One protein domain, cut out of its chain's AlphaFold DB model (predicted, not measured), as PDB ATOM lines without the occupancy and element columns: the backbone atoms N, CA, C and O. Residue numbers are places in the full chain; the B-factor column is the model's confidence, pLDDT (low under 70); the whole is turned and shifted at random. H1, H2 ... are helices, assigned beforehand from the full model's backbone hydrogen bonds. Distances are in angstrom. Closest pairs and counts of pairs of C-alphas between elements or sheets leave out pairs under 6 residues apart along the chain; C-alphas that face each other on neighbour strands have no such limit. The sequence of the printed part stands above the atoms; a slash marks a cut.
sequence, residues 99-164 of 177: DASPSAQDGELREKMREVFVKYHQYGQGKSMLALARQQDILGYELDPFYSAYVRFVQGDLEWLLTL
ATOM      1  N   ASP A  99     140.866  -6.365  21.110       53.72
ATOM      2  CA  ASP A  99     142.328  -6.205  21.157       53.72
ATOM      3  C   ASP A  99     142.942  -5.794  22.519       53.72
ATOM      4  O   ASP A  99     144.103  -6.113  22.789       53.72
ATOM      5  N   ALA A 100     142.195  -5.099  23.387       55.78
ATOM      6  CA  ALA A 100     142.669  -4.603  24.685       55.78
ATOM      7  C   ALA A 100     142.322  -5.525  25.870       55.78
ATOM      8  O   ALA A 100     142.784  -5.290  26.991       55.78
ATOM      9  N   SER A 101     141.506  -6.564  25.658       65.94
ATOM     10  CA  SER A 101     141.165  -7.515  26.717       65.94
ATOM     11  C   SER A 101     142.268  -8.571  26.872       65.94
ATOM     12  O   SER A 101     142.614  -9.224  25.885       65.94
ATOM     13  N   PRO A 102     142.784  -8.836  28.091       69.88
ATOM     14  CA  PRO A 102     143.707  -9.952  28.328       69.88
ATOM     15  C   PRO A 102     143.153 -11.295  27.828       69.88
ATOM     16  O   PRO A 102     143.902 -12.148  27.362       69.88
ATOM     17  N   SER A 103     141.827 -11.452  27.873       77.31
ATOM     18  CA  SER A 103     141.100 -12.627  27.392       77.31
ATOM     19  C   SER A 103     141.163 -12.810  25.873       77.31
ATOM     20  O   SER A 103     141.113 -13.943  25.402       77.31
ATOM     21  N   ALA A 104     141.334 -11.739  25.092       69.88
ATOM     22  CA  ALA A 104     141.395 -11.856  23.634       69.88
ATOM     23  C   ALA A 104     142.725 -12.440  23.156       69.88
ATOM     24  O   ALA A 104     142.801 -13.076  22.104       69.88
ATOM     25  N   GLN A 105     143.770 -12.261  23.965       76.62
ATOM     26  CA  GLN A 105     145.091 -12.841  23.743       76.62
ATOM     27  C   GLN A 105     145.202 -14.262  24.328       76.62
ATOM     28  O   GLN A 105     146.203 -14.944  24.104       76.62
ATOM     29  N   ASP A 106     144.175 -14.738  25.042       85.44
ATOM     30  CA  ASP A 106     144.129 -16.070  25.642       85.44
ATOM     31  C   ASP A 106     143.680 -17.127  24.613       85.44
ATOM     32  O   ASP A 106     142.497 -17.300  24.291       85.44
ATOM     33  N   GLY A 107     144.656 -17.872  24.091       83.56
ATOM     34  CA  GLY A 107     144.411 -18.957  23.144       83.56
ATOM     35  C   GLY A 107     143.603 -20.128  23.721       83.56
ATOM     36  O   GLY A 107     142.863 -20.763  22.968       83.56
ATOM     37  N   GLU A 108     143.706 -20.404  25.025       88.56
ATOM     38  CA  GLU A 108     142.956 -21.480  25.687       88.56
ATOM     39  C   GLU A 108     141.478 -21.100  25.805       88.56
ATOM     40  O   GLU A 108     140.594 -21.904  25.489       88.56
ATOM     41  N   LEU A 109     141.197 -19.856  26.203       88.06
ATOM     42  CA  LEU A 109     139.834 -19.336  26.251       88.06
ATOM     43  C   LEU A 109     139.176 -19.368  24.869       88.06
ATOM     44  O   LEU A 109     138.021 -19.783  24.753       88.06
ATOM     45  N   ARG A 110     139.908 -18.979  23.818       84.88
ATOM     46  CA  ARG A 110     139.403 -19.014  22.439       84.88
ATOM     47  C   ARG A 110     138.997 -20.426  22.011       84.88
ATOM     48  O   ARG A 110     137.945 -20.595  21.394       84.88
ATOM     49  N   GLU A 111     139.792 -21.436  22.359       88.31
ATOM     50  CA  GLU A 111     139.462 -22.830  22.042       88.31
ATOM     51  C   GLU A 111     138.241 -23.318  22.835       88.31
ATOM     52  O   GLU A 111     137.309 -23.880  22.261       88.31
ATOM     53  N   LYS A 112     138.161 -23.003  24.135       91.94
ATOM     54  CA  LYS A 112     136.978 -23.327  24.952       91.94
ATOM     55  C   LYS A 112     135.709 -22.667  24.419       91.94
ATOM     56  O   LYS A 112     134.660 -23.307  24.360       91.94
ATOM     57  N   MET A 113     135.791 -21.403  24.006       91.50
ATOM     58  CA  MET A 113     134.661 -20.703  23.393       91.50
ATOM     59  C   MET A 113     134.234 -21.392  22.097       91.50
ATOM     60  O   MET A 113     133.045 -21.656  21.924       91.50
ATOM     61  N   ARG A 114     135.176 -21.785  21.233       90.31
ATOM     62  CA  ARG A 114     134.869 -22.565  20.024       90.31
ATOM     63  C   ARG A 114     134.095 -23.844  20.348       90.31
ATOM     64  O   ARG A 114     133.068 -24.101  19.720       90.31
ATOM     65  N   GLU A 115     134.528 -24.619  21.341       93.06
ATOM     66  CA  GLU A 115     133.812 -25.832  21.758       93.06
ATOM     67  C   GLU A 115     132.375 -25.544  22.221       93.06
ATOM     68  O   GLU A 115     131.453 -26.301  21.898       93.06
ATOM     69  N   VAL A 116     132.161 -24.451  22.959       94.38
ATOM     70  CA  VAL A 116     130.822 -24.020  23.397       94.38
ATOM     71  C   VAL A 116     129.942 -23.672  22.195       94.38
ATOM     72  O   VAL A 116     128.798 -24.126  22.129       94.38
ATOM     73  N   PHE A 117     130.471 -22.924  21.222       94.06
ATOM     74  CA  PHE A 117     129.753 -22.580  19.990       94.06
ATOM     75  C   PHE A 117     129.358 -23.823  19.193       94.06
ATOM     76  O   PHE A 117     128.199 -23.951  18.794       94.06
ATOM     77  N   VAL A 118     130.285 -24.776  19.041       92.25
ATOM     78  CA  VAL A 118     130.024 -26.063  18.381       92.25
ATOM     79  C   VAL A 118     128.909 -26.829  19.086       92.25
ATOM     80  O   VAL A 118     127.971 -27.274  18.424       92.25
ATOM     81  N   LYS A 119     128.951 -26.939  20.418       94.25
ATOM     82  CA  LYS A 119     127.908 -27.631  21.191       94.25
ATOM     83  C   LYS A 119     126.549 -26.953  21.049       94.25
ATOM     84  O   LYS A 119     125.559 -27.629  20.786       94.25
ATOM     85  N   TYR A 120     126.484 -25.628  21.168       94.44
ATOM     86  CA  TYR A 120     125.218 -24.911  21.007       94.44
ATOM     87  C   TYR A 120     124.648 -25.037  19.598       94.44
ATOM     88  O   TYR A 120     123.438 -25.201  19.456       94.44
ATOM     89  N   HIS A 121     125.491 -25.009  18.568       92.19
ATOM     90  CA  HIS A 121     125.050 -25.242  17.200       92.19
ATOM     91  C   HIS A 121     124.512 -26.671  17.019       92.19
ATOM     92  O   HIS A 121     123.388 -26.848  16.554       92.19
ATOM     93  N   GLN A 122     125.261 -27.688  17.461       91.31
ATOM     94  CA  GLN A 122     124.868 -29.101  17.354       91.31
ATOM     95  C   GLN A 122     123.589 -29.434  18.129       91.31
ATOM     96  O   GLN A 122     122.796 -30.259  17.688       91.31
ATOM     97  N   TYR A 123     123.366 -28.788  19.273       95.75
ATOM     98  CA  TYR A 123     122.172 -29.003  20.093       95.75
ATOM     99  C   TYR A 123     120.976 -28.145  19.655       95.75
ATOM    100  O   TYR A 123     119.963 -28.111  20.354       95.75
ATOM    101  N   GLY A 124     121.079 -27.406  18.544       90.94
ATOM    102  CA  GLY A 124     120.016 -26.512  18.075       90.94
ATOM    103  C   GLY A 124     119.757 -25.318  19.003       90.94
ATOM    104  O   GLY A 124     118.730 -24.647  18.904       90.94
ATOM    105  N   GLN A 125     120.688 -25.002  19.907       94.06
ATOM    106  CA  GLN A 125     120.595 -23.913  20.883       94.06
ATOM    107  C   GLN A 125     121.035 -22.567  20.285       94.06
ATOM    108  O   GLN A 125     121.806 -21.807  20.879       94.06
ATOM    109  N   GLY A 126     120.505 -22.229  19.106       89.06
ATOM    110  CA  GLY A 126     120.895 -21.030  18.357       89.06
ATOM    111  C   GLY A 126     120.690 -19.723  19.130       89.06
ATOM    112  O   GLY A 126     121.511 -18.817  19.034       89.06
ATOM    113  N   LYS A 127     119.647 -19.622  19.969       89.12
ATOM    114  CA  LYS A 127     119.417 -18.431  20.814       89.12
ATOM    115  C   LYS A 127     120.550 -18.202  21.819       89.12
ATOM    116  O   LYS A 127     120.985 -17.064  21.971       89.12
ATOM    117  N   SER A 128     121.028 -19.263  22.469       93.00
ATOM    118  CA  SER A 128     122.137 -19.198  23.431       93.00
ATOM    119  C   SER A 128     123.438 -18.809  22.735       93.00
ATOM    120  O   SER A 128     124.145 -17.918  23.193       93.00
ATOM    121  N   MET A 129     123.702 -19.414  21.577       92.88
ATOM    122  CA  MET A 129     124.860 -19.094  20.744       92.88
ATOM    123  C   MET A 129     124.850 -17.631  20.268       92.88
ATOM    124  O   MET A 129     125.858 -16.940  20.377       92.88
ATOM    125  N   LEU A 130     123.707 -17.120  19.797       90.88
ATOM    126  CA  LEU A 130     123.567 -15.717  19.392       90.88
ATOM    127  C   LEU A 130     123.717 -14.749  20.571       90.88
ATOM    128  O   LEU A 130     124.271 -13.666  20.398       90.88
ATOM    129  N   ALA A 131     123.209 -15.110  21.752       90.62
ATOM    130  CA  ALA A 131     123.381 -14.305  22.957       90.62
ATOM    131  C   ALA A 131     124.862 -14.194  23.338       90.62
ATOM    132  O   ALA A 131     125.334 -13.090  23.594       90.62
ATOM    133  N   LEU A 132     125.589 -15.314  23.286       90.56
ATOM    134  CA  LEU A 132     127.024 -15.366  23.545       90.56
ATOM    135  C   LEU A 132     127.799 -14.509  22.531       90.56
ATOM    136  O   LEU A 132     128.546 -13.621  22.926       90.56
ATOM    137  N   ALA A 133     127.516 -14.666  21.233       89.88
ATOM    138  CA  ALA A 133     128.151 -13.884  20.168       89.88
ATOM    139  C   ALA A 133     127.932 -12.368  20.306       89.88
ATOM    140  O   ALA A 133     128.837 -11.585  20.038       89.88
ATOM    141  N   ARG A 134     126.749 -11.932  20.762       86.50
ATOM    142  CA  ARG A 134     126.469 -10.505  21.019       86.50
ATOM    143  C   ARG A 134     127.306  -9.916  22.152       86.50
ATOM    144  O   ARG A 134     127.419  -8.699  22.229       86.50
ATOM    145  N   GLN A 135     127.819 -10.753  23.047       87.75
ATOM    146  CA  GLN A 135     128.616 -10.343  24.199       87.75
ATOM    147  C   GLN A 135     130.116 -10.569  23.981       87.75
ATOM    148  O   GLN A 135     130.872 -10.383  24.929       87.75
ATOM    149  N   GLN A 136     130.562 -10.933  22.771       83.75
ATOM    150  CA  GLN A 136     131.970 -11.240  22.487       83.75
ATOM    151  C   GLN A 136     132.931 -10.108  22.893       83.75
ATOM    152  O   GLN A 136     133.981 -10.389  23.458       83.75
ATOM    153  N   ASP A 137     132.528  -8.843  22.719       76.12
ATOM    154  CA  ASP A 137     133.345  -7.678  23.093       76.12
ATOM    155  C   ASP A 137     133.499  -7.567  24.619       76.12
ATOM    156  O   ASP A 137     134.560  -7.243  25.134       76.12
ATOM    157  N   ILE A 138     132.434  -7.887  25.364       79.00
ATOM    158  CA  ILE A 138     132.433  -7.878  26.836       79.00
ATOM    159  C   ILE A 138     133.243  -9.060  27.377       79.00
ATOM    160  O   ILE A 138     133.956  -8.932  28.368       79.00
ATOM    161  N   LEU A 139     133.104 -10.221  26.739       81.81
ATOM    162  CA  LEU A 139     133.762 -11.465  27.133       81.81
ATOM    163  C   LEU A 139     135.210 -11.547  26.629       81.81
ATOM    164  O   LEU A 139     135.948 -12.424  27.069       81.81
ATOM    165  N   GLY A 140     135.608 -10.637  25.735       81.38
ATOM    166  CA  GLY A 140     136.958 -10.512  25.208       81.38
ATOM    167  C   GLY A 140     137.423 -11.757  24.467       81.38
ATOM    168  O   GLY A 140     138.487 -12.265  24.783       81.38
ATOM    169  N   TYR A 141     136.639 -12.283  23.526       84.50
ATOM    170  CA  TYR A 141     137.087 -13.380  22.663       84.50
ATOM    171  C   TYR A 141     136.695 -13.130  21.206       84.50
ATOM    172  O   TYR A 141     135.710 -12.453  20.916       84.50
ATOM    173  N   GLU A 142     137.446 -13.734  20.288       83.19
ATOM    174  CA  GLU A 142     137.130 -13.719  18.861       83.19
ATOM    175  C   GLU A 142     136.455 -15.019  18.430       83.19
ATOM    176  O   GLU A 142     136.901 -16.120  18.768       83.19
ATOM    177  N   LEU A 143     135.392 -14.889  17.637       84.94
ATOM    178  CA  LEU A 143     134.820 -16.018  16.916       84.94
ATOM    179  C   LEU A 143     135.762 -16.461  15.806       84.94
ATOM    180  O   LEU A 143     136.319 -15.637  15.080       84.94
ATOM    181  N   ASP A 144     135.875 -17.773  15.607       84.94
ATOM    182  CA  ASP A 144     136.518 -18.266  14.400       84.94
ATOM    183  C   ASP A 144     135.739 -17.816  13.144       84.94
ATOM    184  O   ASP A 144     134.537 -17.512  13.209       84.94
ATOM    185  N   PRO A 145     136.409 -17.770  11.978       84.75
ATOM    186  CA  PRO A 145     135.828 -17.200  10.767       84.75
ATOM    187  C   PRO A 145     134.478 -17.808  10.373       84.75
ATOM    188  O   PRO A 145     133.596 -17.087   9.905       84.75
ATOM    189  N   PHE A 146     134.293 -19.115  10.580       86.25
ATOM    190  CA  PHE A 146     133.049 -19.790  10.227       86.25
ATOM    191  C   PHE A 146     131.886 -19.297  11.093       86.25
ATOM    192  O   PHE A 146     130.866 -18.867  10.551       86.25
ATOM    193  N   TYR A 147     132.035 -19.298  12.422       88.31
ATOM    194  CA  TYR A 147     130.957 -18.850  13.308       88.31
ATOM    195  C   TYR A 147     130.700 -17.344  13.223       88.31
ATOM    196  O   TYR A 147     129.550 -16.928  13.357       88.31
ATOM    197  N   SER A 148     131.720 -16.537  12.914       87.75
ATOM    198  CA  SER A 148     131.539 -15.114  12.604       87.75
ATOM    199  C   SER A 148     130.589 -14.914  11.412       87.75
ATOM    200  O   SER A 148     129.597 -14.185  11.511       87.75
ATOM    201  N   ALA A 149     130.818 -15.639  10.311       85.62
ATOM    202  CA  ALA A 149     129.942 -15.592   9.142       85.62
ATOM    203  C   ALA A 149     128.548 -16.176   9.427       85.62
ATOM    204  O   ALA A 149     127.540 -15.583   9.044       85.62
ATOM    205  N   TYR A 150     128.477 -17.306  10.140       87.25
ATOM    206  CA  TYR A 150     127.215 -17.952  10.500       87.25
ATOM    207  C   TYR A 150     126.322 -17.044  11.354       87.25
ATOM    208  O   TYR A 150     125.140 -16.881  11.057       87.25
ATOM    209  N   VAL A 151     126.871 -16.409  12.394       89.00
ATOM    210  CA  VAL A 151     126.112 -15.500  13.266       89.00
ATOM    211  C   VAL A 151     125.564 -14.316  12.473       89.00
ATOM    212  O   VAL A 151     124.384 -13.994  12.618       89.00
ATOM    213  N   ARG A 152     126.376 -13.696  11.609       86.50
ATOM    214  CA  ARG A 152     125.938 -12.565  10.775       86.50
ATOM    215  C   ARG A 152     124.872 -12.961   9.759       86.50
ATOM    216  O   ARG A 152     123.899 -12.229   9.589       86.50
ATOM    217  N   PHE A 153     124.986 -14.153   9.169       86.88
ATOM    218  CA  PHE A 153     123.940 -14.735   8.327       86.88
ATOM    219  C   PHE A 153     122.620 -14.891   9.086       86.88
ATOM    220  O   PHE A 153     121.589 -14.394   8.639       86.88
ATOM    221  N   VAL A 154     122.650 -15.511  10.269       86.44
ATOM    222  CA  VAL A 154     121.450 -15.717  11.097       86.44
ATOM    223  C   VAL A 154     120.842 -14.386  11.563       86.44
ATOM    224  O   VAL A 154     119.628 -14.290  11.741       86.44
ATOM    225  N   GLN A 155     121.657 -13.347  11.749       84.94
ATOM    226  CA  GLN A 155     121.202 -12.000  12.107       84.94
ATOM    227  C   GLN A 155     120.681 -11.179  10.915       84.94
ATOM    228  O   GLN A 155     120.113 -10.111  11.134       84.94
ATOM    229  N   GLY A 156     120.832 -11.668   9.680       82.81
ATOM    230  CA  GLY A 156     120.389 -10.970   8.472       82.81
ATOM    231  C   GLY A 156     121.294  -9.811   8.044       82.81
ATOM    232  O   GLY A 156     120.847  -8.947   7.293       82.81
ATOM    233  N   ASP A 157     122.554  -9.780   8.491       83.19
ATOM    234  CA  ASP A 157     123.564  -8.796   8.071       83.19
ATOM    235  C   ASP A 157     124.125  -9.162   6.681       83.19
ATOM    236  O   ASP A 157     125.275  -9.580   6.515       83.19
ATOM    237  N   LEU A 158     123.250  -9.095   5.672       74.81
ATOM    238  CA  LEU A 158     123.559  -9.477   4.291       74.81
ATOM    239  C   LEU A 158     124.539  -8.506   3.632       74.81
ATOM    240  O   LEU A 158     125.381  -8.942   2.854       74.81
ATOM    241  N   GLU A 159     124.474  -7.218   3.978       74.94
ATOM    242  CA  GLU A 159     125.403  -6.201   3.471       74.94
ATOM    243  C   GLU A 159     126.851  -6.577   3.793       74.94
ATOM    244  O   GLU A 159     127.697  -6.596   2.903       74.94
ATOM    245  N   TRP A 160     127.137  -6.985   5.034       80.25
ATOM    246  CA  TRP A 160     128.475  -7.448   5.389       80.25
ATOM    247  C   TRP A 160     128.874  -8.724   4.638       80.25
ATOM    248  O   TRP A 160     129.997  -8.819   4.141       80.25
ATOM    249  N   LEU A 161     127.966  -9.694   4.500       72.88
ATOM    250  CA  LEU A 161     128.257 -10.950   3.797       72.88
ATOM    251  C   LEU A 161     128.623 -10.731   2.325       72.88
ATOM    252  O   LEU A 161     129.472 -11.447   1.801       72.88
ATOM    253  N   LEU A 162     128.023  -9.733   1.674       75.62
ATOM    254  CA  LEU A 162     128.323  -9.369   0.288       75.62
ATOM    255  C   LEU A 162     129.689  -8.684   0.130       75.62
ATOM    256  O   LEU A 162     130.262  -8.716  -0.957       75.62
ATOM    257  N   THR A 163     130.239  -8.103   1.203       74.19
ATOM    258  CA  THR A 163     131.592  -7.515   1.198       74.19
ATOM    259  C   THR A 163     132.710  -8.539   1.393       74.19
ATOM    260  O   THR A 163     133.879  -8.226   1.158       74.19
ATOM    261  N   LEU A 164     132.387  -9.775   1.792       68.12
ATOM    262  CA  LEU A 164     133.386 -10.829   1.923       68.12
ATOM    263  C   LEU A 164     133.881 -11.264   0.542       68.12
ATOM    264  O   LEU A 164     133.166 -11.912  -0.218       68.12
TER     265      LEU A 164
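What this domain is: This is residues 99 to 164 of the 177 residues of the protein "Chemotaxis protein CheY" of Paenibacillus sabinae T27 (UniProt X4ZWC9). The long helix H2 and the shorter H3 form a splayed helical hairpin, and H5 crosses close to H3 and comes near H2 with its first half. H6 folds back on H5 on the side away from that hairpin as a second, smaller hairpin, while the short helices H1 and H4 sit near each other, beyond the first end of H2 and the last end of H3. The printed part has 66 residues with six named helices, H1 to H6 in order along the chain, and no named strand; its class is all helix. It is compact, with a radius of gyration of the C-alphas of 12.1 A and spans of 31 by 29 by 17 A.

How they stand to each other: H2, residues 107 to 122, touches H3, residues 126 to 134, with its residues 117 to 121 alone. Their closest C-alphas, of Tyr 120 and Met 129, are 5.8 A apart, and this helical hairpin has a shallow tilt of 29 degrees, opposite ways. H5, residues 145 to 155, is close to H3 but not clearly touching, with the C-alphas of Leu 130 and Val 151 closest at 6.6 A; the two are only just about perpendicular, at 71 degrees. H5 is also close to H2 but not clearly touching, with the C-alphas of Phe 117 and Tyr 147 closest at 7.7 A, at a steep tilt of 46 degrees, the same way. H6, residues 158 to 163, touches H5 in a helical hairpin, opposite ways at a shallow tilt of 34 degrees, only just short of steep; the closest C-alphas, of Ala 149 and Leu 161, are 7.3 A apart. H6 is apart from H2 and H3. H1, residues 102 to 105, is close but not clearly touching to H2, with the C-alphas of Ser 103 and Leu 109 closest at 6.9 A. H1 is likewise close to H4, residues 136 to 139, with the C-alphas of Ser 103 and Leu 139 closest at 7.4 A. H3 and H4 meet only through their link. In H2, H3, H5 and H6 every O i to N i+4 pair is within hydrogen-bond range; H1 and H4 are too short for such a pair.

Where its parts are: H2 runs 22.8 A from C-alpha 107 at (144.411, -18.957, 23.144) to C-alpha 122 at (124.868, -29.101, 17.354). H5 measures 15.6 A, H3 12.2 A, H6 8.8 A, H1 5.6 A and H4 5.0 A from first to last C-alpha. H6 ends with C-alpha 163 at (131.592, -7.515, 1.198).

The domain as a whole: The two C-alphas farthest apart, of Ala 100 and Gly 124, are 32.2 A apart. The printed part has no cut, and the five links between the helices are tight. The mean pLDDT of the printed part is 84.4; residues 99 to 102, 104 and 164 are under 70.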